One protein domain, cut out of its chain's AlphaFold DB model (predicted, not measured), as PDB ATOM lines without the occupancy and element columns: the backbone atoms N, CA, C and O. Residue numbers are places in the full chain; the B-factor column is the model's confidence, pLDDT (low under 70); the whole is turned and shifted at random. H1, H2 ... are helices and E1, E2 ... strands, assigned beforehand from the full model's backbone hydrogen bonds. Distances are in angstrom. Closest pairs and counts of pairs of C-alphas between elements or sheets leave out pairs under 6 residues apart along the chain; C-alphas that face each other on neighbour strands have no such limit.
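Overview. This is residues 168 to 335 of the 336 residues of an uncharacterized protein of Proteobacteria bacterium (UniProt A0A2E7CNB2). Eight parallel strands form one strongly twisted sheet that curls into a small, nearly closed barrel; its edge strands E6 and E7 come close without pairing, and H5 lies across the end where the strands begin. Outside it, H2 covers E2 and E3, H3 runs along E7, and H1 and H4 lie farther out, while loops take the place of named helices outside E5. The printed part has 168 residues, with five named helices and eight named strands in the order E1 H1 E2 H2 E3 E4 E5 E6 H3 E7 H4 E8 H5, a mixed class. It is compact, with a radius of gyration of the C-alphas of 15.3 A, and rounded, spanning 40 by 38 by 30 A.

Along the chain. E1, residues 168 to 173, begins at C-alpha 168 (-44.907, -8.676, 41.648) and is 16.1 A long. H1 is residues 181 to 184, E2 191 to 195, H2 201 to 210 over 14.3 A, and E3 214 to 218. E4 is residues 235 to 240, E5 249 to 253 and E6 262 to 265. H3, residues 272 to 286, spans 20.5 A and E7, 288 to 294, 20.2 A. H4, residues 300 to 312, spans 18.4 A; E8 is residues 316 to 318. H5, residues 320 to 333, spans 20.3 A and ends at C-alpha 333 (-35.588, 8.850, 33.861).

Arrangement. The sheet is branched at E1: E2 and E8 lie on one side, E7 on the other. N 171 and O 291 of E1 and E7 are 2.8 A apart, N 193 and O 172 of E2 and E1 2.9 A, and N 318 and O 168 of E8 and E1 3.1 A. Further pairs are E2 and E3 (N 194 to O 216, 2.9 A), E3 and E4 (N 239 to O 217, 2.8 A), E4 and E5 (N 250 to O 238, 2.8 A) and E5 and E6 (N 264 to O 251, 2.9 A). The closest C-alphas of E6 and E7, Ile 264 and Ile 290, are 7.1 A apart. E1, H1, E2 and E2, H2, E3 are strand-helix-strand units, two parallel neighbour strands with a helix between, each with a right-handed crossover. The sheet curls round H5, whose closest C-alpha to E1 is Val 320, 5.3 A from Ala 169. H3, on the opposite face, runs along E7 at a height over the sheet of 7.5 A; C-alphas 283 and 289 are closest, 4.7 A. H2 is over E2 and E3 at a height of 9.0 A. H4 only grazes the sheet; H1 is only just not on it, with 4 pairs of C-alphas within 10 A. H1 touches H2, the C-alphas of Leu 184 and Ala 208 being 5.6 A apart. In H2, H3, H4 and H5 every O i to N i+4 pair is within hydrogen-bond range; H1 is too short for one.

Size, cuts and confidence. The C-alphas farthest apart, of Ser 225 and Lys 312, are 45.8 A apart. The printed part has no cut. The link from E3 to E4, residues 219 to 234, is long. Mean pLDDT of the printed part is 79.2; 40 residues are under 70, among them 223 to 233, 253 to 262 and 329 to 335.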
ATOM      1  N   ILE A 168     -44.657  -8.513  40.216       93.12
ATOM      2  CA  ILE A 168     -44.907  -8.676  41.648       93.12
ATOM      3  C   ILE A 168     -43.808  -9.561  42.226       93.12
ATOM      4  O   ILE A 168     -43.700 -10.733  41.880       93.12
ATOM      5  N   ALA A 169     -43.012  -9.002  43.132       93.06
ATOM      6  CA  ALA A 169     -42.081  -9.762  43.950       93.06
ATOM      7  C   ALA A 169     -42.737 -10.089  45.293       93.06
ATOM      8  O   ALA A 169     -43.271  -9.203  45.963       93.06
ATOM      9  N   ILE A 170     -42.724 -11.360  45.684       94.12
ATOM     10  CA  ILE A 170     -43.294 -11.814  46.957       94.12
ATOM     11  C   ILE A 170     -42.142 -12.074  47.915       94.12
ATOM     12  O   ILE A 170     -41.345 -12.982  47.690       94.12
ATOM     13  N   LEU A 171     -42.055 -11.256  48.957       94.44
ATOM     14  CA  LEU A 171     -41.075 -11.349  50.024       94.44
ATOM     15  C   LEU A 171     -41.689 -12.066  51.224       94.44
ATOM     16  O   LEU A 171     -42.628 -11.554  51.826       94.44
ATOM     17  N   VAL A 172     -41.138 -13.216  51.589       93.69
ATOM     18  CA  VAL A 172     -41.540 -13.981  52.768       93.69
ATOM     19  C   VAL A 172     -40.415 -13.926  53.794       93.69
ATOM     20  O   VAL A 172     -39.310 -14.403  53.543       93.69
ATOM     21  N   SER A 173     -40.696 -13.353  54.957       93.00
ATOM     22  CA  SER A 173     -39.819 -13.449  56.123       93.00
ATOM     23  C   SER A 173     -39.975 -14.830  56.748       93.00
ATOM     24  O   SER A 173     -41.064 -15.192  57.195       93.00
ATOM     25  N   LEU A 174     -38.906 -15.629  56.706       90.56
ATOM     26  CA  LEU A 174     -38.922 -16.999  57.207       90.56
ATOM     27  C   LEU A 174     -38.875 -17.026  58.735       90.56
ATOM     28  O   LEU A 174     -38.189 -16.228  59.367       90.56
ATOM     29  N   ALA A 175     -39.583 -17.986  59.336       86.69
ATOM     30  CA  ALA A 175     -39.510 -18.196  60.774       86.69
ATOM     31  C   ALA A 175     -38.163 -18.874  61.117       86.69
ATOM     32  O   ALA A 175     -37.907 -19.982  60.633       86.69
ATOM     33  N   PRO A 176     -37.295 -18.261  61.946       79.19
ATOM     34  CA  PRO A 176     -35.904 -18.701  62.118       79.19
ATOM     35  C   PRO A 176     -35.761 -20.076  62.785       79.19
ATOM     36  O   PRO A 176     -34.765 -20.766  62.580       79.19
ATOM     37  N   ASN A 177     -36.762 -20.489  63.566       76.94
ATOM     38  CA  ASN A 177     -36.743 -21.723  64.358       76.94
ATOM     39  C   ASN A 177     -37.760 -22.769  63.876       76.94
ATOM     40  O   ASN A 177     -38.046 -23.723  64.596       76.94
ATOM     41  N   GLU A 178     -38.331 -22.589  62.685       79.44
ATOM     42  CA  GLU A 178     -39.336 -23.492  62.127       79.44
ATOM     43  C   GLU A 178     -38.863 -24.106  60.807       79.44
ATOM     44  O   GLU A 178     -38.012 -23.564  60.098       79.44
ATOM     45  N   SER A 179     -39.440 -25.256  60.458       78.12
ATOM     46  CA  SER A 179     -39.246 -25.845  59.135       78.12
ATOM     47  C   SER A 179     -39.996 -25.012  58.095       78.12
ATOM     48  O   SER A 179     -41.219 -25.077  58.009       78.12
ATOM     49  N   ASN A 180     -39.253 -24.307  57.245       87.69
ATOM     50  CA  ASN A 180     -39.792 -23.528  56.121       87.69
ATOM     51  C   ASN A 180     -39.862 -24.327  54.805       87.69
ATOM     52  O   ASN A 180     -40.028 -23.756  53.727       87.69
ATOM     53  N   LYS A 181     -39.708 -25.656  54.879       87.62
ATOM     54  CA  LYS A 181     -39.611 -26.544  53.712       87.62
ATOM     55  C   LYS A 181     -40.818 -26.451  52.778       87.62
ATOM     56  O   LYS A 181     -40.658 -26.581  51.574       87.62
ATOM     57  N   ASP A 182     -42.016 -26.234  53.307       90.62
ATOM     58  CA  ASP A 182     -43.231 -26.123  52.499       90.62
ATOM     59  C   ASP A 182     -43.220 -24.900  51.571       90.62
ATOM     60  O   ASP A 182     -43.710 -24.994  50.450       90.62
ATOM     61  N   PHE A 183     -42.610 -23.789  51.994       92.19
ATOM     62  CA  PHE A 183     -42.412 -22.605  51.154       92.19
ATOM     63  C   PHE A 183     -41.219 -22.765  50.210       92.19
ATOM     64  O   PHE A 183     -41.321 -22.418  49.040       92.19
ATOM     65  N   LEU A 184     -40.107 -23.315  50.709       89.44
ATOM     66  CA  LEU A 184     -38.852 -23.473  49.959       89.44
ATOM     67  C   LEU A 184     -38.932 -24.481  48.803       89.44
ATOM     68  O   LEU A 184     -38.003 -24.561  48.013       89.44
ATOM     69  N   MET A 185     -39.996 -25.284  48.742       89.50
ATOM     70  CA  MET A 185     -40.229 -26.284  47.694       89.50
ATOM     71  C   MET A 185     -41.280 -25.832  46.665       89.50
ATOM     72  O   MET A 185     -41.678 -26.627  45.807       89.50
ATOM     73  N   LEU A 186     -41.782 -24.596  46.767       88.56
ATOM     74  CA  LEU A 186     -42.695 -24.037  45.772       88.56
ATOM     75  C   LEU A 186     -41.951 -23.829  44.448       88.56
ATOM     76  O   LEU A 186     -40.764 -23.528  44.427       88.56
ATOM     77  N   LYS A 187     -42.639 -24.026  43.321       87.50
ATOM     78  CA  LYS A 187     -41.999 -23.946  41.995       87.50
ATOM     79  C   LYS A 187     -41.926 -22.519  41.471       87.50
ATOM     80  O   LYS A 187     -41.082 -22.199  40.640       87.50
ATOM     81  N   GLU A 188     -42.872 -21.688  41.884       87.31
ATOM     82  CA  GLU A 188     -42.915 -20.282  41.534       87.31
ATOM     83  C   GLU A 188     -41.844 -19.505  42.320       87.31
ATOM     84  O   GLU A 188     -41.625 -19.782  43.501       87.31
ATOM     85  N   PRO A 189     -41.184 -18.510  41.698       85.94
ATOM     86  CA  PRO A 189     -40.132 -17.759  42.363       85.94
ATOM     87  C   PRO A 189     -40.686 -16.968  43.544       85.94
ATOM     88  O   PRO A 189     -41.672 -16.235  43.430       85.94
ATOM     89  N   LEU A 190     -39.993 -17.089  44.669       93.88
ATOM     90  CA  LEU A 190     -40.243 -16.382  45.912       93.88
ATOM     91  C   LEU A 190     -38.948 -15.723  46.362       93.88
ATOM     92  O   LEU A 190     -37.866 -16.044  45.874       93.88
ATOM     93  N   ASN A 191     -39.073 -14.792  47.296       95.00
ATOM     94  CA  ASN A 191     -37.950 -14.065  47.855       95.00
ATOM     95  C   ASN A 191     -37.979 -14.276  49.362       95.00
ATOM     96  O   ASN A 191     -38.967 -13.929  50.007       95.00
ATOM     97  N   PHE A 192     -36.936 -14.872  49.924       95.31
ATOM     98  CA  PHE A 192     -36.895 -15.253  51.329       95.31
ATOM     99  C   PHE A 192     -35.984 -14.329  52.115       95.31
ATOM    100  O   PHE A 192     -34.778 -14.296  51.887       95.31
ATOM    101  N   ALA A 193     -36.569 -13.599  53.062       94.50
ATOM    102  CA  ALA A 193     -35.822 -12.878  54.078       94.50
ATOM    103  C   ALA A 193     -35.425 -13.862  55.186       94.50
ATOM    104  O   ALA A 193     -36.287 -14.444  55.848       94.50
ATOM    105  N   ILE A 194     -34.116 -14.069  55.339       90.62
ATOM    106  CA  ILE A 194     -33.522 -15.055  56.243       90.62
ATOM    107  C   ILE A 194     -32.628 -14.337  57.249       90.62
ATOM    108  O   ILE A 194     -31.728 -13.578  56.877       90.62
ATOM    109  N   GLU A 195     -32.850 -14.617  58.531       87.75
ATOM    110  CA  GLU A 195     -31.954 -14.184  59.597       87.75
ATOM    111  C   GLU A 195     -30.660 -14.996  59.542       87.75
ATOM    112  O   GLU A 195     -30.643 -16.204  59.789       87.75
ATOM    113  N   ALA A 196     -29.570 -14.299  59.246       79.94
ATOM    114  CA  ALA A 196     -28.209 -14.805  59.125       79.94
ATOM    115  C   ALA A 196     -27.771 -15.808  60.202       79.94
ATOM    116  O   ALA A 196     -27.121 -16.809  59.907       79.94
ATOM    117  N   TYR A 197     -28.108 -15.505  61.454       77.69
ATOM    118  CA  TYR A 197     -27.636 -16.233  62.629       77.69
ATOM    119  C   TYR A 197     -28.670 -17.230  63.166       77.69
ATOM    120  O   TYR A 197     -28.506 -17.753  64.268       77.69
ATOM    121  N   SER A 198     -29.739 -17.497  62.408       75.50
ATOM    122  CA  SER A 198     -30.732 -18.501  62.786       75.50
ATOM    123  C   SER A 198     -30.192 -19.933  62.605       75.50
ATOM    124  O   SER A 198     -29.367 -20.171  61.717       75.50
ATOM    125  N   PRO A 199     -30.649 -20.920  63.406       67.06
ATOM    126  CA  PRO A 199     -30.118 -22.292  63.385       67.06
ATOM    127  C   PRO A 199     -30.167 -23.007  62.025       67.06
ATOM    128  O   PRO A 199     -29.411 -23.950  61.812       67.06
ATOM    129  N   PHE A 200     -31.025 -22.556  61.104       75.56
ATOM    130  CA  PHE A 200     -31.240 -23.172  59.790       75.56
ATOM    131  C   PHE A 200     -30.932 -22.232  58.618       75.56
ATOM    132  O   PHE A 200     -31.281 -22.533  57.480       75.56
ATOM    133  N   ALA A 201     -30.285 -21.091  58.864       74.38
ATOM    134  CA  ALA A 201     -30.159 -20.028  57.870       74.38
ATOM    135  C   ALA A 201     -29.453 -20.479  56.575       74.38
ATOM    136  O   ALA A 201     -29.924 -20.206  55.472       74.38
ATOM    137  N   LEU A 202     -28.348 -21.224  56.707       74.56
ATOM    138  CA  LEU A 202     -27.591 -21.754  55.566       74.56
ATOM    139  C   LEU A 202     -28.372 -22.818  54.791       74.56
ATOM    140  O   LEU A 202     -28.361 -22.811  53.563       74.56
ATOM    141  N   GLU A 203     -29.065 -23.711  55.500       73.38
ATOM    142  CA  GLU A 203     -29.898 -24.750  54.887       73.38
ATOM    143  C   GLU A 203     -31.059 -24.124  54.104       73.38
ATOM    144  O   GLU A 203     -31.308 -24.496  52.958       73.38
ATOM    145  N   GLN A 204     -31.720 -23.121  54.687       83.19
ATOM    146  CA  GLN A 204     -32.812 -22.392  54.047       83.19
ATOM    147  C   GLN A 204     -32.329 -21.602  52.828       83.19
ATOM    148  O   GLN A 204     -32.967 -21.668  51.781       83.19
ATOM    149  N   ALA A 205     -31.190 -20.909  52.919       80.06
ATOM    150  CA  ALA A 205     -30.609 -20.179  51.790       80.06
ATOM    151  C   ALA A 205     -30.207 -21.120  50.641       80.06
ATOM    152  O   ALA A 205     -30.405 -20.802  49.470       80.06
ATOM    153  N   HIS A 206     -29.680 -22.299  50.968       76.25
ATOM    154  CA  HIS A 206     -29.339 -23.315  49.979       76.25
ATOM    155  C   HIS A 206     -30.585 -23.895  49.297       76.25
ATOM    156  O   HIS A 206     -30.661 -23.929  48.070       76.25
ATOM    157  N   ALA A 207     -31.590 -24.298  50.077       79.44
ATOM    158  CA  ALA A 207     -32.860 -24.785  49.546       79.44
ATOM    159  C   ALA A 207     -33.571 -23.722  48.692       79.44
ATOM    160  O   ALA A 207     -34.153 -24.058  47.662       79.44
ATOM    161  N   ALA A 208     -33.477 -22.448  49.085       84.69
ATOM    162  CA  ALA A 208     -33.970 -21.323  48.304       84.69
ATOM    163  C   ALA A 208     -33.277 -21.252  46.934       84.69
ATOM    164  O   ALA A 208     -33.954 -21.279  45.908       84.69
ATOM    165  N   GLY A 209     -31.941 -21.254  46.912       77.62
ATOM    166  CA  GLY A 209     -31.165 -21.225  45.670       77.62
ATOM    167  C   GLY A 209     -31.479 -22.397  44.733       77.62
ATOM    168  O   GLY A 209     -31.688 -22.187  43.540       77.62
ATOM    169  N   LEU A 210     -31.594 -23.619  45.268       76.31
ATOM    170  CA  LEU A 210     -31.934 -24.814  44.481       76.31
ATOM    171  C   LEU A 210     -33.311 -24.735  43.806       76.31
ATOM    172  O   LEU A 210     -33.497 -25.306  42.733       76.31
ATOM    173  N   ASN A 211     -34.269 -24.037  44.419       80.06
ATOM    174  CA  ASN A 211     -35.640 -23.903  43.917       80.06
ATOM    175  C   ASN A 211     -35.896 -22.540  43.249       80.06
ATOM    176  O   ASN A 211     -37.039 -22.115  43.107       80.06
ATOM    177  N   TRP A 212     -34.836 -21.862  42.795       82.69
ATOM    178  CA  TRP A 212     -34.931 -20.585  42.078       82.69
ATOM    179  C   TRP A 212     -35.607 -19.471  42.890       82.69
ATOM    180  O   TRP A 212     -36.334 -18.621  42.369       82.69
ATOM    181  N   HIS A 213     -35.376 -19.478  44.196       87.88
ATOM    182  CA  HIS A 213     -35.826 -18.432  45.093       87.88
ATOM    183  C   HIS A 213     -34.689 -17.451  45.380       87.88
ATOM    184  O   HIS A 213     -33.519 -17.825  45.473       87.88
ATOM    185  N   GLU A 214     -35.033 -16.180  45.542       86.31
ATOM    186  CA  GLU A 214     -34.073 -15.150  45.920       86.31
ATOM    187  C   GLU A 214     -33.819 -15.185  47.427       86.31
ATOM    188  O   GLU A 214     -34.757 -15.263  48.224       86.31
ATOM    189  N   VAL A 215     -32.552 -15.075  47.826       86.62
ATOM    190  CA  VAL A 215     -32.167 -14.959  49.234       86.62
ATOM    191  C   VAL A 215     -31.954 -13.492  49.587       86.62
ATOM    192  O   VAL A 215     -31.228 -12.755  48.916       86.62
ATOM    193  N   ILE A 216     -32.587 -13.067  50.673       89.81
ATOM    194  CA  ILE A 216     -32.536 -11.711  51.206       89.81
ATOM    195  C   ILE A 216     -32.058 -11.802  52.642       89.81
ATOM    196  O   ILE A 216     -32.559 -12.591  53.440       89.81
ATOM    197  N   TRP A 217     -31.084 -10.973  52.988       88.56
ATOM    198  CA  TRP A 217     -30.580 -10.938  54.350       88.56
ATOM    199  C   TRP A 217     -31.528 -10.134  55.240       88.56
ATOM    200  O   TRP A 217     -31.669  -8.923  55.058       88.56
ATOM    201  N   ASP A 218     -32.178 -10.798  56.198       90.81
ATOM    202  CA  ASP A 218     -33.001 -10.136  57.208       90.81
ATOM    203  C   ASP A 218     -32.135  -9.632  58.367       90.81
ATOM    204  O   ASP A 218     -31.630 -10.409  59.176       90.81
ATOM    205  N   ARG A 219     -31.973  -8.308  58.439       87.19
ATOM    206  CA  ARG A 219     -31.221  -7.615  59.494       87.19
ATOM    207  C   ARG A 219     -32.115  -6.929  60.517       87.19
ATOM    208  O   ARG A 219     -31.626  -6.164  61.345       87.19
ATOM    209  N   ARG A 220     -33.434  -7.129  60.462       86.56
ATOM    210  CA  ARG A 220     -34.378  -6.391  61.319       86.56
ATOM    211  C   ARG A 220     -34.170  -6.668  62.809       86.56
ATOM    212  O   ARG A 220     -34.411  -5.767  63.610       86.56
ATOM    213  N   GLN A 221     -33.720  -7.878  63.149       80.56
ATOM    214  CA  GLN A 221     -33.465  -8.338  64.521       80.56
ATOM    215  C   GLN A 221     -31.975  -8.351  64.901       80.56
ATOM    216  O   GLN A 221     -31.629  -8.726  66.020       80.56
ATOM    217  N   GLU A 222     -31.078  -7.957  63.995       76.06
ATOM    218  CA  GLU A 222     -29.647  -7.971  64.285       76.06
ATOM    219  C   GLU A 222     -29.244  -6.824  65.214       76.06
ATOM    220  O   GLU A 222     -29.641  -5.669  65.036       76.06
ATOM    221  N   ASP A 223     -28.390  -7.138  66.190       65.81
ATOM    222  CA  ASP A 223     -27.723  -6.119  66.990       65.81
ATOM    223  C   ASP A 223     -26.753  -5.334  66.092       65.81
ATOM    224  O   ASP A 223     -25.805  -5.887  65.527       65.81
ATOM    225  N   LYS A 224     -26.984  -4.020  65.977       61.94
ATOM    226  CA  LYS A 224     -26.202  -3.088  65.145       61.94
ATOM    227  C   LYS A 224     -24.705  -3.067  65.477       61.94
ATOM    228  O   LYS A 224     -23.917  -2.551  64.689       61.94
ATOM    229  N   SER A 225     -24.308  -3.586  66.638       53.66
ATOM    230  CA  SER A 225     -22.906  -3.677  67.053       53.66
ATOM    231  C   SER A 225     -22.106  -4.769  66.323       53.66
ATOM    232  O   SER A 225     -20.880  -4.658  66.238       53.66
ATOM    233  N   ASN A 226     -22.767  -5.767  65.725       52.94
ATOM    234  CA  ASN A 226     -22.113  -6.802  64.922       52.94
ATOM    235  C   ASN A 226     -22.003  -6.359  63.455       52.94
ATOM    236  O   ASN A 226     -22.895  -6.559  62.638       52.94
ATOM    237  N   THR A 227     -20.864  -5.758  63.118       48.47
ATOM    238  CA  THR A 227     -20.499  -5.270  61.771       48.47
ATOM    239  C   THR A 227     -19.958  -6.368  60.846       48.47
ATOM    240  O   THR A 227     -19.123  -6.105  59.985       48.47
ATOM    241  N   ILE A 228     -20.389  -7.615  61.032       51.00
ATOM    242  CA  ILE A 228     -19.808  -8.757  60.317       51.00
ATOM    243  C   ILE A 228     -20.435  -8.899  58.919       51.00
ATOM    244  O   ILE A 228     -21.615  -8.605  58.728       51.00
ATOM    245  N   ASP A 229     -19.594  -9.325  57.967       58.94
ATOM    246  CA  ASP A 229     -19.890  -9.660  56.568       58.94
ATOM    247  C   ASP A 229     -21.211 -10.427  56.390       58.94
ATOM    248  O   ASP A 229     -21.608 -11.195  57.265       58.94
ATOM    249  N   VAL A 230     -21.850 -10.268  55.222       56.81
ATOM    250  CA  VAL A 230     -23.068 -11.001  54.833       56.81
ATOM    251  C   VAL A 230     -22.823 -12.511  54.996       56.81
ATOM    252  O   VAL A 230     -22.059 -13.084  54.217       56.81
ATOM    253  N   PRO A 231     -23.437 -13.190  55.980       65.75
ATOM    254  CA  PRO A 231     -23.057 -14.564  56.313       65.75
ATOM    255  C   PRO A 231     -23.847 -15.611  55.516       65.75
ATOM    256  O   PRO A 231     -23.587 -16.808  55.642       65.75
ATOM    257  N   LEU A 232     -24.805 -15.177  54.691       66.94
ATOM    258  CA  LEU A 232     -25.658 -16.048  53.888       66.94
ATOM    259  C   LEU A 232     -25.207 -16.088  52.421       66.94
ATOM    260  O   LEU A 232     -24.901 -15.040  51.846       66.94
ATOM    261  N   PRO A 233     -25.187 -17.276  51.788       67.94
ATOM    262  CA  PRO A 233     -24.946 -17.383  50.358       67.94
ATOM    263  C   PRO A 233     -26.130 -16.813  49.562       67.94
ATOM    264  O   PRO A 233     -27.251 -16.734  50.062       67.94
ATOM    265  N   PHE A 234     -25.874 -16.438  48.306       72.12
ATOM    266  CA  PHE A 234     -26.889 -16.001  47.329       72.12
ATOM    267  C   PHE A 234     -27.666 -14.724  47.684       72.12
ATOM    268  O   PHE A 234     -28.654 -14.406  47.025       72.12
ATOM    269  N   VAL A 235     -27.224 -13.969  48.693       78.50
ATOM    270  CA  VAL A 235     -27.887 -12.724  49.088       78.50
ATOM    271  C   VAL A 235     -27.792 -11.685  47.976       78.50
ATOM    272  O   VAL A 235     -26.696 -11.265  47.595       78.50
ATOM    273  N   SER A 236     -28.946 -11.214  47.510       78.00
ATOM    274  CA  SER A 236     -29.050 -10.163  46.489       78.00
ATOM    275  C   SER A 236     -29.452  -8.794  47.051       78.00
ATOM    276  O   SER A 236     -29.211  -7.759  46.418       78.00
ATOM    277  N   SER A 237     -30.111  -8.797  48.215       84.31
ATOM    278  CA  SER A 237     -30.777  -7.644  48.823       84.31
ATOM    279  C   SER A 237     -30.778  -7.757  50.349       84.31
ATOM    280  O   SER A 237     -30.625  -8.844  50.912       84.31
ATOM    281  N   VAL A 238     -30.970  -6.625  51.027       86.81
ATOM    282  CA  VAL A 238     -30.986  -6.547  52.496       86.81
ATOM    283  C   VAL A 238     -32.327  -6.009  52.965       86.81
ATOM    284  O   VAL A 238     -32.742  -4.935  52.535       86.81
ATOM    285  N   LEU A 239     -32.977  -6.720  53.881       89.00
ATOM    286  CA  LEU A 239     -34.164  -6.259  54.584       89.00
ATOM    287  C   LEU A 239     -33.762  -5.645  55.931       89.00
ATOM    288  O   LEU A 239     -33.108  -6.292  56.745       89.00
ATOM    289  N   SER A 240     -34.135  -4.389  56.179       84.94
ATOM    290  CA  SER A 240     -33.751  -3.672  57.403       84.94
ATOM    291  C   SER A 240     -34.851  -2.736  57.902       84.94
ATOM    292  O   SER A 240     -35.672  -2.246  57.132       84.94
ATOM    293  N   ASN A 241     -34.820  -2.445  59.205       78.19
ATOM    294  CA  ASN A 241     -35.639  -1.409  59.847       78.19
ATOM    295  C   ASN A 241     -34.942  -0.036  59.882       78.19
ATOM    296  O   ASN A 241     -35.461   0.908  60.471       78.19
ATOM    297  N   SER A 242     -33.722   0.068  59.349       72.19
ATOM    298  CA  SER A 242     -32.912   1.287  59.406       72.19
ATOM    299  C   SER A 242     -32.611   1.823  58.017       72.19
ATOM    300  O   SER A 242     -32.416   1.044  57.093       72.19
ATOM    301  N   ASP A 243     -32.459   3.140  57.894       65.62
ATOM    302  CA  ASP A 243     -32.052   3.801  56.645       65.62
ATOM    303  C   ASP A 243     -30.536   3.698  56.364       65.62
ATOM    304  O   ASP A 243     -29.947   4.545  55.685       65.62
ATOM    305  N   GLU A 244     -29.861   2.678  56.904       67.81
ATOM    306  CA  GLU A 244     -28.475   2.378  56.540       67.81
ATOM    307  C   GLU A 244     -28.372   2.129  55.036       67.81
ATOM    308  O   GLU A 244     -29.062   1.273  54.506       67.81
ATOM    309  N   LYS A 245     -27.496   2.839  54.321       68.44
ATOM    310  CA  LYS A 245     -27.441   2.765  52.854       68.44
ATOM    311  C   LYS A 245     -26.778   1.476  52.362       68.44
ATOM    312  O   LYS A 245     -25.604   1.482  51.993       68.44
ATOM    313  N   TRP A 246     -27.545   0.394  52.307       68.81
ATOM    314  CA  TRP A 246     -27.130  -0.860  51.683       68.81
ATOM    315  C   TRP A 246     -27.484  -0.888  50.184       68.81
ATOM    316  O   TRP A 246     -28.506  -0.327  49.763       68.81
ATOM    317  N   PRO A 247     -26.667  -1.543  49.337       65.50
ATOM    318  CA  PRO A 247     -27.085  -1.895  47.985       65.50
ATOM    319  C   PRO A 247     -28.361  -2.741  48.049       65.50
ATOM    320  O   PRO A 247     -28.494  -3.598  48.915       65.50
ATOM    321  N   ASN A 248     -29.299  -2.483  47.134       71.81
ATOM    322  CA  ASN A 248     -30.587  -3.187  47.045       71.81
ATOM    323  C   ASN A 248     -31.314  -3.349  48.392       71.81
ATOM    324  O   ASN A 248     -31.805  -4.419  48.737       71.81
ATOM    325  N   GLN A 249     -31.362  -2.273  49.172       80.00
ATOM    326  CA  GLN A 249     -32.027  -2.291  50.462       80.00
ATOM    327  C   GLN A 249     -33.550  -2.218  50.329       80.00
ATOM    328  O   GLN A 249     -34.088  -1.414  49.563       80.00
ATOM    329  N   ILE A 250     -34.224  -3.003  51.160       82.12
ATOM    330  CA  ILE A 250     -35.657  -2.966  51.417       82.12
ATOM    331  C   ILE A 250     -35.841  -2.422  52.830       82.12
ATOM    332  O   ILE A 250     -35.246  -2.933  53.783       82.12
ATOM    333  N   VAL A 251     -36.674  -1.395  52.965       81.75
ATOM    334  CA  VAL A 251     -37.044  -0.830  54.264       81.75
ATOM    335  C   VAL A 251     -38.542  -1.010  54.460       81.75
ATOM    336  O   VAL A 251     -39.341  -0.605  53.610       81.75
ATOM    337  N   ILE A 252     -38.912  -1.627  55.582       76.19
ATOM    338  CA  ILE A 252     -40.303  -1.746  56.026       76.19
ATOM    339  C   ILE A 252     -40.567  -0.637  57.042       76.19
ATOM    340  O   ILE A 252     -39.836  -0.506  58.023       76.19
ATOM    341  N   GLY A 253     -41.610   0.162  56.829       68.69
ATOM    342  CA  GLY A 253     -41.956   1.218  57.776       68.69
ATOM    343  C   GLY A 253     -43.280   1.917  57.499       68.69
ATOM    344  O   GLY A 253     -44.037   1.554  56.596       68.69
ATOM    345  N   SER A 254     -43.543   2.966  58.279       56.19
ATOM    346  CA  SER A 254     -44.783   3.753  58.244       56.19
ATOM    347  C   SER A 254     -44.661   5.114  57.537       56.19
ATOM    348  O   SER A 254     -45.689   5.700  57.195       56.19
ATOM    349  N   SER A 255     -43.450   5.608  57.247       55.53
ATOM    350  CA  SER A 255     -43.215   6.852  56.491       55.53
ATOM    351  C   SER A 255     -42.131   6.702  55.412       55.53
ATOM    352  O   SER A 255     -41.079   6.111  55.630       55.53
ATOM    353  N   LYS A 256     -42.399   7.254  54.218       56.94
ATOM    354  CA  LYS A 256     -41.468   7.308  53.075       56.94
ATOM    355  C   LYS A 256     -40.372   8.350  53.349       56.94
ATOM    356  O   LYS A 256     -40.570   9.513  53.010       56.94
ATOM    357  N   GLU A 257     -39.233   7.959  53.915       51.69
ATOM    358  CA  GLU A 257     -38.072   8.871  54.042       51.69
ATOM    359  C   GLU A 257     -36.771   8.364  53.384       51.69
ATOM    360  O   GLU A 257     -35.845   9.148  53.173       51.69
ATOM    361  N   ALA A 258     -36.705   7.111  52.923       51.31
ATOM    362  CA  ALA A 258     -35.479   6.572  52.331       51.31
ATOM    363  C   ALA A 258     -35.332   6.900  50.830       51.31
ATOM    364  O   ALA A 258     -36.116   6.451  49.994       51.31
ATOM    365  N   SER A 259     -34.281   7.643  50.465       54.88
ATOM    366  CA  SER A 259     -33.972   8.038  49.074       54.88
ATOM    367  C   SER A 259     -33.239   6.970  48.241       54.88
ATOM    368  O   SER A 259     -33.140   7.117  47.026       54.88
ATOM    369  N   SER A 260     -32.732   5.894  48.859       55.78
ATOM    370  CA  SER A 260     -31.940   4.841  48.186       55.78
ATOM    371  C   SER A 260     -32.481   3.410  48.337       55.78
ATOM    372  O   SER A 260     -31.936   2.490  47.712       55.78
ATOM    373  N   ALA A 261     -33.532   3.229  49.138       58.88
ATOM    374  CA  ALA A 261     -34.134   1.938  49.462       58.88
ATOM    375  C   ALA A 261     -35.528   1.789  48.840       58.88
ATOM    376  O   ALA A 261     -36.239   2.776  48.632       58.88
ATOM    377  N   TYR A 262     -35.940   0.548  48.583       69.19
ATOM    378  CA  TYR A 262     -37.328   0.259  48.246       69.19
ATOM    379  C   TYR A 262     -38.152   0.243  49.527       69.19
ATOM    380  O   TYR A 262     -37.934  -0.573  50.422       69.19
ATOM    381  N   PHE A 263     -39.120   1.150  49.600       71.69
ATOM    382  CA  PHE A 263     -39.983   1.277  50.762       71.69
ATOM    383  C   PHE A 263     -41.251   0.435  50.610       71.69
ATOM    384  O   PHE A 263     -42.066   0.656  49.696       71.69
ATOM    385  N   ILE A 264     -41.433  -0.492  51.545       71.56
ATOM    386  CA  ILE A 264     -42.672  -1.238  51.731       71.56
ATOM    387  C   ILE A 264     -43.426  -0.580  52.883       71.56
ATOM    388  O   ILE A 264     -42.956  -0.547  54.019       71.56
ATOM    389  N   TYR A 265     -44.605  -0.040  52.575       61.91
ATOM    390  CA  TYR A 265     -45.478   0.506  53.603       61.91
ATOM    391  C   TYR A 265     -46.122  -0.638  54.382       61.91
ATOM    392  O   TYR A 265     -46.980  -1.340  53.839       61.91
ATOM    393  N   ASP A 266     -45.749  -0.763  55.650       65.81
ATOM    394  CA  ASP A 266     -46.395  -1.651  56.609       65.81
ATOM    395  C   ASP A 266     -47.139  -0.823  57.658       65.81
ATOM    396  O   ASP A 266     -46.634  -0.466  58.721       65.81
ATOM    397  N   GLY A 267     -48.356  -0.418  57.293       56.47
ATOM    398  CA  GLY A 267     -49.282   0.204  58.235       56.47
ATOM    399  C   GLY A 267     -49.756  -0.792  59.302       56.47
ATOM    400  O   GLY A 267     -49.522  -1.987  59.171       56.47
ATOM    401  N   PRO A 268     -50.488  -0.340  60.337       51.59
ATOM    402  CA  PRO A 268     -50.912  -1.198  61.447       51.59
ATOM    403  C   PRO A 268     -51.584  -2.484  60.945       51.59
ATOM    404  O   PRO A 268     -52.616  -2.388  60.280       51.59
ATOM    405  N   LYS A 269     -50.952  -3.638  61.242       55.78
ATOM    406  CA  LYS A 269     -51.356  -5.031  60.942       55.78
ATOM    407  C   LYS A 269     -52.460  -5.123  59.893       55.78
ATOM    408  O   LYS A 269     -53.614  -5.423  60.202       55.78
ATOM    409  N   GLN A 270     -52.109  -4.791  58.654       61.12
ATOM    410  CA  GLN A 270     -53.071  -4.846  57.568       61.12
ATOM    411  C   GLN A 270     -53.391  -6.301  57.248       61.12
ATOM    412  O   GLN A 270     -52.484  -7.114  57.043       61.12
ATOM    413  N   ASP A 271     -54.687  -6.597  57.170       76.44
ATOM    414  CA  ASP A 271     -55.184  -7.865  56.647       76.44
ATOM    415  C   ASP A 271     -54.480  -8.186  55.318       76.44
ATOM    416  O   ASP A 271     -54.264  -7.306  54.470       76.44
ATOM    417  N   TRP A 272     -54.073  -9.440  55.160       78.19
ATOM    418  CA  TRP A 272     -53.324  -9.911  54.004       78.19
ATOM    419  C   TRP A 272     -54.107  -9.674  52.700       78.19
ATOM    420  O   TRP A 272     -53.518  -9.341  51.669       78.19
ATOM    421  N   GLU A 273     -55.444  -9.727  52.762       83.69
ATOM    422  CA  GLU A 273     -56.331  -9.387  51.648       83.69
ATOM    423  C   GLU A 273     -56.098  -7.962  51.138       83.69
ATOM    424  O   GLU A 273     -55.973  -7.720  49.933       83.69
ATOM    425  N   LEU A 274     -55.960  -7.004  52.055       83.75
ATOM    426  CA  LEU A 274     -55.712  -5.613  51.701       83.75
ATOM    427  C   LEU A 274     -54.304  -5.428  51.121       83.75
ATOM    428  O   LEU A 274     -54.129  -4.673  50.158       83.75
ATOM    429  N   ARG A 275     -53.304  -6.131  51.669       84.94
ATOM    430  CA  ARG A 275     -51.923  -6.092  51.162       84.94
ATOM    431  C   ARG A 275     -51.823  -6.630  49.735       84.94
ATOM    432  O   ARG A 275     -51.199  -5.972  48.902       84.94
ATOM    433  N   LYS A 276     -52.518  -7.726  49.402       88.94
ATOM    434  CA  LYS A 276     -52.618  -8.230  48.019       88.94
ATOM    435  C   LYS A 276     -53.146  -7.184  47.052       88.94
ATOM    436  O   LYS A 276     -52.548  -6.942  46.005       88.94
ATOM    437  N   VAL A 277     -54.288  -6.581  47.386       88.50
ATOM    438  CA  VAL A 277     -54.953  -5.602  46.516       88.50
ATOM    439  C   VAL A 277     -54.044  -4.398  46.286       88.50
ATOM    440  O   VAL A 277     -53.930  -3.922  45.157       88.50
ATOM    441  N   ARG A 278     -53.342  -3.937  47.325       86.88
ATOM    442  CA  ARG A 278     -52.367  -2.846  47.219       86.88
ATOM    443  C   ARG A 278     -51.169  -3.218  46.355       86.88
ATOM    444  O   ARG A 278     -50.798  -2.417  45.505       86.88
ATOM    445  N   ALA A 279     -50.600  -4.411  46.533       89.19
ATOM    446  CA  ALA A 279     -49.488  -4.884  45.713       89.19
ATOM    447  C   ALA A 279     -49.883  -4.971  44.231       89.19
ATOM    448  O   ALA A 279     -49.176  -4.437  43.383       89.19
ATOM    449  N   LEU A 280     -51.056  -5.535  43.926       91.50
ATOM    450  CA  LEU A 280     -51.590  -5.605  42.560       91.50
ATOM    451  C   LEU A 280     -51.833  -4.213  41.967       91.50
ATOM    452  O   LEU A 280     -51.389  -3.927  40.860       91.50
ATOM    453  N   THR A 281     -52.487  -3.324  42.719       90.25
ATOM    454  CA  THR A 281     -52.753  -1.943  42.279       90.25
ATOM    455  C   THR A 281     -51.453  -1.183  42.026       90.25
ATOM    456  O   THR A 281     -51.335  -0.458  41.041       90.25
ATOM    457  N   ARG A 282     -50.456  -1.360  42.899       88.31
ATOM    458  CA  ARG A 282     -49.145  -0.733  42.750       88.31
ATOM    459  C   ARG A 282     -48.401  -1.276  41.536       88.31
ATOM    460  O   ARG A 282     -47.952  -0.472  40.735       88.31
ATOM    461  N   ALA A 283     -48.346  -2.594  41.349       90.75
ATOM    462  CA  ALA A 283     -47.721  -3.194  40.173       90.75
ATOM    463  C   ALA A 283     -48.390  -2.715  38.878       90.75
ATOM    464  O   ALA A 283     -47.703  -2.378  37.922       90.75
ATOM    465  N   GLN A 284     -49.720  -2.602  38.863       90.94
ATOM    466  CA  GLN A 284     -50.462  -2.101  37.707       90.94
ATOM    467  C   GLN A 284     -50.141  -0.633  37.371       90.94
ATOM    468  O   GLN A 284     -50.112  -0.278  36.194       90.94
ATOM    469  N   ASN A 285     -49.919   0.211  38.382       87.62
ATOM    470  CA  ASN A 285     -49.694   1.650  38.204       87.62
ATOM    471  C   ASN A 285     -48.216   2.018  38.013       87.62
ATOM    472  O   ASN A 285     -47.902   2.910  37.235       87.62
ATOM    473  N   GLU A 286     -47.320   1.359  38.745       86.25
ATOM    474  CA  GLU A 286     -45.880   1.650  38.789       86.25
ATOM    475  C   GLU A 286     -45.061   0.632  37.977       86.25
ATOM    476  O   GLU A 286     -43.857   0.786  37.822       86.25
ATOM    477  N   GLY A 287     -45.684  -0.418  37.440       87.69
ATOM    478  CA  GLY A 287     -45.014  -1.488  36.692       87.69
ATOM    479  C   GLY A 287     -44.369  -2.562  37.574       87.69
ATOM    480  O   GLY A 287     -44.074  -3.651  37.080       87.69
ATOM    481  N   ASN A 288     -44.184  -2.301  38.871       89.06
ATOM    482  CA  ASN A 288     -43.650  -3.261  39.831       89.06
ATOM    483  C   ASN A 288     -44.203  -3.054  41.252       89.06
ATOM    484  O   ASN A 288     -44.588  -1.950  41.639       89.06
ATOM    485  N   ALA A 289     -44.225  -4.120  42.051       90.69
ATOM    486  CA  ALA A 289     -44.501  -4.057  43.482       90.69
ATOM    487  C   ALA A 289     -43.774  -5.167  44.248       90.69
ATOM    488  O   ALA A 289     -43.522  -6.239  43.704       90.69
ATOM    489  N   ILE A 290     -43.515  -4.924  45.535       91.44
ATOM    490  CA  ILE A 290     -43.112  -5.955  46.495       91.44
ATOM    491  C   ILE A 290     -44.268  -6.171  47.473       91.44
ATOM    492  O   ILE A 290     -44.705  -5.222  48.131       91.44
ATOM    493  N   LEU A 291     -44.767  -7.404  47.551       91.19
ATOM    494  CA  LEU A 291     -45.681  -7.869  48.590       91.19
ATOM    495  C   LEU A 291     -44.854  -8.551  49.675       91.19
ATOM    496  O   LEU A 291     -44.229  -9.568  49.401       91.19
ATOM    497  N   TRP A 292     -44.873  -8.015  50.890       91.25
ATOM    498  CA  TRP A 292     -44.195  -8.628  52.027       91.25
ATOM    499  C   TRP A 292     -45.176  -9.334  52.966       91.25
ATOM    500  O   TRP A 292     -46.266  -8.821  53.256       91.25
ATOM    501  N   LEU A 293     -44.764 -10.524  53.398       88.94
ATOM    502  CA  LEU A 293     -45.502 -11.463  54.226       88.94
ATOM    503  C   LEU A 293     -44.569 -12.016  55.307       88.94
ATOM    504  O   LEU A 293     -43.407 -12.331  55.041       88.94
ATOM    505  N   GLU A 294     -45.096 -12.192  56.508       88.19
ATOM    506  CA  GLU A 294     -44.459 -13.011  57.536       88.19
ATOM    507  C   GLU A 294     -44.899 -14.472  57.356       88.19
ATOM    508  O   GLU A 294     -46.048 -14.756  57.000       88.19
ATOM    509  N   ARG A 295     -43.993 -15.427  57.598       85.44
ATOM    510  CA  ARG A 295     -44.247 -16.866  57.385       85.44
ATOM    511  C   ARG A 295     -45.524 -17.379  58.055       85.44
ATOM    512  O   ARG A 295     -46.163 -18.292  57.535       85.44
ATOM    513  N   ASN A 296     -45.876 -16.831  59.213       82.81
ATOM    514  CA  ASN A 296     -47.015 -17.262  60.023       82.81
ATOM    515  C   ASN A 296     -48.370 -16.714  59.546       82.81
ATOM    516  O   ASN A 296     -49.402 -17.086  60.101       82.81
ATOM    517  N   GLU A 297     -48.391 -15.838  58.543       77.75
ATOM    518  CA  GLU A 297     -49.623 -15.204  58.068       77.75
ATOM    519  C   GLU A 297     -50.405 -16.090  57.097       77.75
ATOM    520  O   GLU A 297     -51.618 -15.934  56.978       77.75
ATOM    521  N   LEU A 298     -49.725 -17.015  56.410       77.56
ATOM    522  CA  LEU A 298     -50.300 -17.871  55.373       77.56
ATOM    523  C   LEU A 298     -49.643 -19.253  55.375       77.56
ATOM    524  O   LEU A 298     -48.490 -19.425  55.770       77.56
ATOM    525  N   ASN A 299     -50.370 -20.250  54.874       88.00
ATOM    526  CA  ASN A 299     -49.772 -21.534  54.516       88.00
ATOM    527  C   ASN A 299     -49.276 -21.515  53.055       88.00
ATOM    528  O   ASN A 299     -49.736 -20.713  52.238       88.00
ATOM    529  N   ALA A 300     -48.348 -22.415  52.719       90.12
ATOM    530  CA  ALA A 300     -47.733 -22.465  51.391       90.12
ATOM    531  C   ALA A 300     -48.754 -22.707  50.264       90.12
ATOM    532  O   ALA A 300     -48.630 -22.142  49.179       90.12
ATOM    533  N   GLN A 301     -49.795 -23.502  50.529       91.94
ATOM    534  CA  GLN A 301     -50.809 -23.861  49.536       91.94
ATOM    535  C   GLN A 301     -51.683 -22.661  49.139       91.94
ATOM    536  O   GLN A 301     -51.995 -22.478  47.962       91.94
ATOM    537  N   GLU A 302     -52.081 -21.836  50.105       90.88
ATOM    538  CA  GLU A 302     -52.849 -20.615  49.862       90.88
ATOM    539  C   GLU A 302     -52.029 -19.604  49.054       90.88
ATOM    540  O   GLU A 302     -52.534 -19.017  48.091       90.88
ATOM    541  N   LEU A 303     -50.740 -19.462  49.384       92.19
ATOM    542  CA  LEU A 303     -49.828 -18.615  48.626       92.19
ATOM    543  C   LEU A 303     -49.663 -19.117  47.184       92.19
ATOM    544  O   LEU A 303     -49.796 -18.328  46.250       92.19
ATOM    545  N   GLU A 304     -49.449 -20.417  46.986       93.56
ATOM    546  CA  GLU A 304     -49.322 -21.040  45.662       93.56
ATOM    547  C   GLU A 304     -50.576 -20.817  44.799       93.56
ATOM    548  O   GLU A 304     -50.489 -20.428  43.628       93.56
ATOM    549  N   GLN A 305     -51.767 -21.011  45.373       93.12
ATOM    550  CA  GLN A 305     -53.028 -20.760  44.671       93.12
ATOM    551  C   GLN A 305     -53.157 -19.297  44.250       93.12
ATOM    552  O   GLN A 305     -53.579 -19.007  43.122       93.12
ATOM    553  N   TRP A 306     -52.780 -18.372  45.133       93.06
ATOM    554  CA  TRP A 306     -52.803 -16.953  44.817       93.06
ATOM    555  C   TRP A 306     -51.785 -16.587  43.731       93.06
ATOM    556  O   TRP A 306     -52.160 -15.915  42.770       93.06
ATOM    557  N   MET A 307     -50.548 -17.083  43.812       93.69
ATOM    558  CA  MET A 307     -49.502 -16.888  42.799       93.69
ATOM    559  C   MET A 307     -49.971 -17.310  41.404       93.69
ATOM    560  O   MET A 307     -49.911 -16.522  40.455       93.69
ATOM    561  N   LYS A 308     -50.569 -18.500  41.290       93.00
ATOM    562  CA  LYS A 308     -51.151 -18.988  40.030       93.00
ATOM    563  C   LYS A 308     -52.292 -18.099  39.537       93.00
ATOM    564  O   LYS A 308     -52.424 -17.860  38.336       93.00
ATOM    565  N   ALA A 309     -53.138 -17.597  40.437       93.25
ATOM    566  CA  ALA A 309     -54.215 -16.676  40.077       93.25
ATOM    567  C   ALA A 309     -53.686 -15.313  39.592       93.25
ATOM    568  O   ALA A 309     -54.270 -14.719  38.686       93.25
ATOM    569  N   VAL A 310     -52.587 -14.827  40.169       92.06
ATOM    570  CA  VAL A 310     -51.902 -13.588  39.776       92.06
ATOM    571  C   VAL A 310     -51.272 -13.729  38.391       92.06
ATOM    572  O   VAL A 310     -51.525 -12.893  37.524       92.06
ATOM    573  N   GLN A 311     -50.567 -14.830  38.130       91.19
ATOM    574  CA  GLN A 311     -50.012 -15.122  36.804       91.19
ATOM    575  C   GLN A 311     -51.102 -15.231  35.730       91.19
ATOM    576  O   GLN A 311     -50.983 -14.634  34.662       91.19
ATOM    577  N   LYS A 312     -52.229 -15.896  36.028       91.56
ATOM    578  CA  LYS A 312     -53.396 -15.957  35.122       91.56
ATOM    579  C   LYS A 312     -53.997 -14.588  34.796       91.56
ATOM    580  O   LYS A 312     -54.623 -14.438  33.752       91.56
ATOM    581  N   LYS A 313     -53.825 -13.596  35.674       91.62
ATOM    582  CA  LYS A 313     -54.244 -12.202  35.444       91.62
ATOM    583  C   LYS A 313     -53.225 -11.395  34.629       91.62
ATOM    584  O   LYS A 313     -53.446 -10.209  34.417       91.62
ATOM    585  N   GLY A 314     -52.139 -12.020  34.171       90.88
ATOM    586  CA  GLY A 314     -51.121 -11.394  33.332       90.88
ATOM    587  C   GLY A 314     -50.017 -10.678  34.105       90.88
ATOM    588  O   GLY A 314     -49.274  -9.918  33.494       90.88
ATOM    589  N   TYR A 315     -49.898 -10.898  35.416       91.88
ATOM    590  CA  TYR A 315     -48.772 -10.396  36.208       91.88
ATOM    591  C   TYR A 315     -47.596 -11.368  36.137       91.88
ATOM    592  O   TYR A 315     -47.776 -12.585  36.049       91.88
ATOM    593  N   ARG A 316     -46.386 -10.827  36.232       91.88
ATOM    594  CA  ARG A 316     -45.152 -11.601  36.344       91.88
ATOM    595  C   ARG A 316     -44.749 -11.738  37.814       91.88
ATOM    596  O   ARG A 316     -44.849 -10.762  38.554       91.88
ATOM    597  N   LEU A 317     -44.291 -12.919  38.231       91.25
ATOM    598  CA  LEU A 317     -43.740 -13.145  39.573       91.25
ATOM    599  C   LEU A 317     -42.222 -13.083  39.504       91.25
ATOM    600  O   LEU A 317     -41.643 -13.854  38.763       91.25
ATOM    601  N   GLY A 318     -41.550 -12.227  40.255       87.06
ATOM    602  CA  GLY A 318     -40.096 -12.145  40.113       87.06
ATOM    603  C   GLY A 318     -39.381 -11.719  41.369       87.06
ATOM    604  O   GLY A 318     -39.908 -11.823  42.483       87.06
ATOM    605  N   PHE A 319     -38.152 -11.267  41.159       87.88
ATOM    606  CA  PHE A 319     -37.240 -11.007  42.251       87.88
ATOM    607  C   PHE A 319     -37.403  -9.614  42.844       87.88
ATOM    608  O   PHE A 319     -37.754  -8.647  42.159       87.88
ATOM    609  N   VAL A 320     -37.131  -9.493  44.140       86.56
ATOM    610  CA  VAL A 320     -37.077  -8.197  44.812       86.56
ATOM    611  C   VAL A 320     -35.949  -7.353  44.231       86.56
ATOM    612  O   VAL A 320     -36.172  -6.172  43.965       86.56
ATOM    613  N   SER A 321     -34.775  -7.931  43.956       82.94
ATOM    614  CA  SER A 321     -33.680  -7.193  43.303       82.94
ATOM    615  C   SER A 321     -34.105  -6.574  41.965       82.94
ATOM    616  O   SER A 321     -33.762  -5.425  41.673       82.94
ATOM    617  N   GLU A 322     -34.920  -7.289  41.189       80.88
ATOM    618  CA  GLU A 322     -35.480  -6.802  39.933       80.88
ATOM    619  C   GLU A 322     -36.473  -5.655  40.159       80.88
ATOM    620  O   GLU A 322     -36.365  -4.604  39.522       80.88
ATOM    621  N   ALA A 323     -37.394  -5.800  41.118       83.69
ATOM    622  CA  ALA A 323     -38.326  -4.734  41.479       83.69
ATOM    623  C   ALA A 323     -37.588  -3.459  41.940       83.69
ATOM    624  O   ALA A 323     -37.973  -2.346  41.573       83.69
ATOM    625  N   ILE A 324     -36.497  -3.601  42.699       78.69
ATOM    626  CA  ILE A 324     -35.652  -2.478  43.126       78.69
ATOM    627  C   ILE A 324     -34.963  -1.821  41.923       78.69
ATOM    628  O   ILE A 324     -34.936  -0.589  41.819       78.69
ATOM    629  N   ALA A 325     -34.413  -2.617  41.002       77.38
ATOM    630  CA  ALA A 325     -33.752  -2.113  39.801       77.38
ATOM    631  C   ALA A 325     -34.719  -1.320  38.905       77.38
ATOM    632  O   ALA A 325     -34.388  -0.207  38.484       77.38
ATOM    633  N   MET A 326     -35.937  -1.836  38.696       78.19
ATOM    634  CA  MET A 326     -36.995  -1.159  37.936       78.19
ATOM    635  C   MET A 326     -37.364   0.196  38.550       78.19
ATOM    636  O   MET A 326     -37.405   1.201  37.837       78.19
ATOM    637  N   GLN A 327     -37.555   0.260  39.873       77.81
ATOM    638  CA  GLN A 327     -37.876   1.519  40.555       77.81
ATOM    639  C   GLN A 327     -36.748   2.552  40.397       77.81
ATOM    640  O   GLN A 327     -37.005   3.731  40.145       77.81
ATOM    641  N   ARG A 328     -35.484   2.124  40.509       71.81
ATOM    642  CA  ARG A 328     -34.327   3.014  40.321       71.81
ATOM    643  C   ARG A 328     -34.273   3.574  38.904       71.81
ATOM    644  O   ARG A 328     -34.050   4.770  38.746       71.81
ATOM    645  N   HIS A 329     -34.488   2.743  37.885       68.06
ATOM    646  CA  HIS A 329     -34.494   3.195  36.490       68.06
ATOM    647  C   HIS A 329     -35.570   4.253  36.225       68.06
ATOM    648  O   HIS A 329     -35.281   5.240  35.551       68.06
ATOM    649  N   GLN A 330     -36.760   4.113  36.812       64.75
ATOM    650  CA  GLN A 330     -37.797   5.143  36.721       64.75
ATOM    651  C   GLN A 330     -37.344   6.458  37.364       64.75
ATOM    652  O   GLN A 330     -37.461   7.508  36.741       64.75
ATOM    653  N   ILE A 331     -36.760   6.423  38.567       59.69
ATOM    654  CA  ILE A 331     -36.278   7.639  39.249       59.69
ATOM    655  C   ILE A 331     -35.253   8.391  38.386       59.69
ATOM    656  O   ILE A 331     -35.354   9.608  38.251       59.69
ATOM    657  N   TYR A 332     -34.305   7.682  37.764       56.16
ATOM    658  CA  TYR A 332     -33.286   8.309  36.915       56.16
ATOM    659  C   TYR A 332     -33.832   8.851  35.588       56.16
ATOM    660  O   TYR A 332     -33.262   9.796  35.053       56.16
ATOM    661  N   GLN A 333     -34.937   8.310  35.063       48.81
ATOM    662  CA  GLN A 333     -35.588   8.850  33.861       48.81
ATOM    663  C   GLN A 333     -36.378  10.142  34.124       48.81
ATOM    664  O   GLN A 333     -36.641  10.892  33.186       48.81
ATOM    665  N   TYR A 334     -36.745  10.416  35.380       49.34
ATOM    666  CA  TYR A 334     -37.519  11.598  35.780       49.34
ATOM    667  C   TYR A 334     -36.691  12.681  36.491       49.34
ATOM    668  O   TYR A 334     -37.263  13.663  36.969       49.34
ATOM    669  N   GLN A 335     -35.363  12.542  36.560       38.50
ATOM    670  CA  GLN A 335     -34.486  13.629  37.000       38.50
ATOM    671  C   GLN A 335     -34.101  14.504  35.789       38.50
ATOM    672  O   GLN A 335     -33.551  13.963  34.830       38.50
TER     673      GLN A 335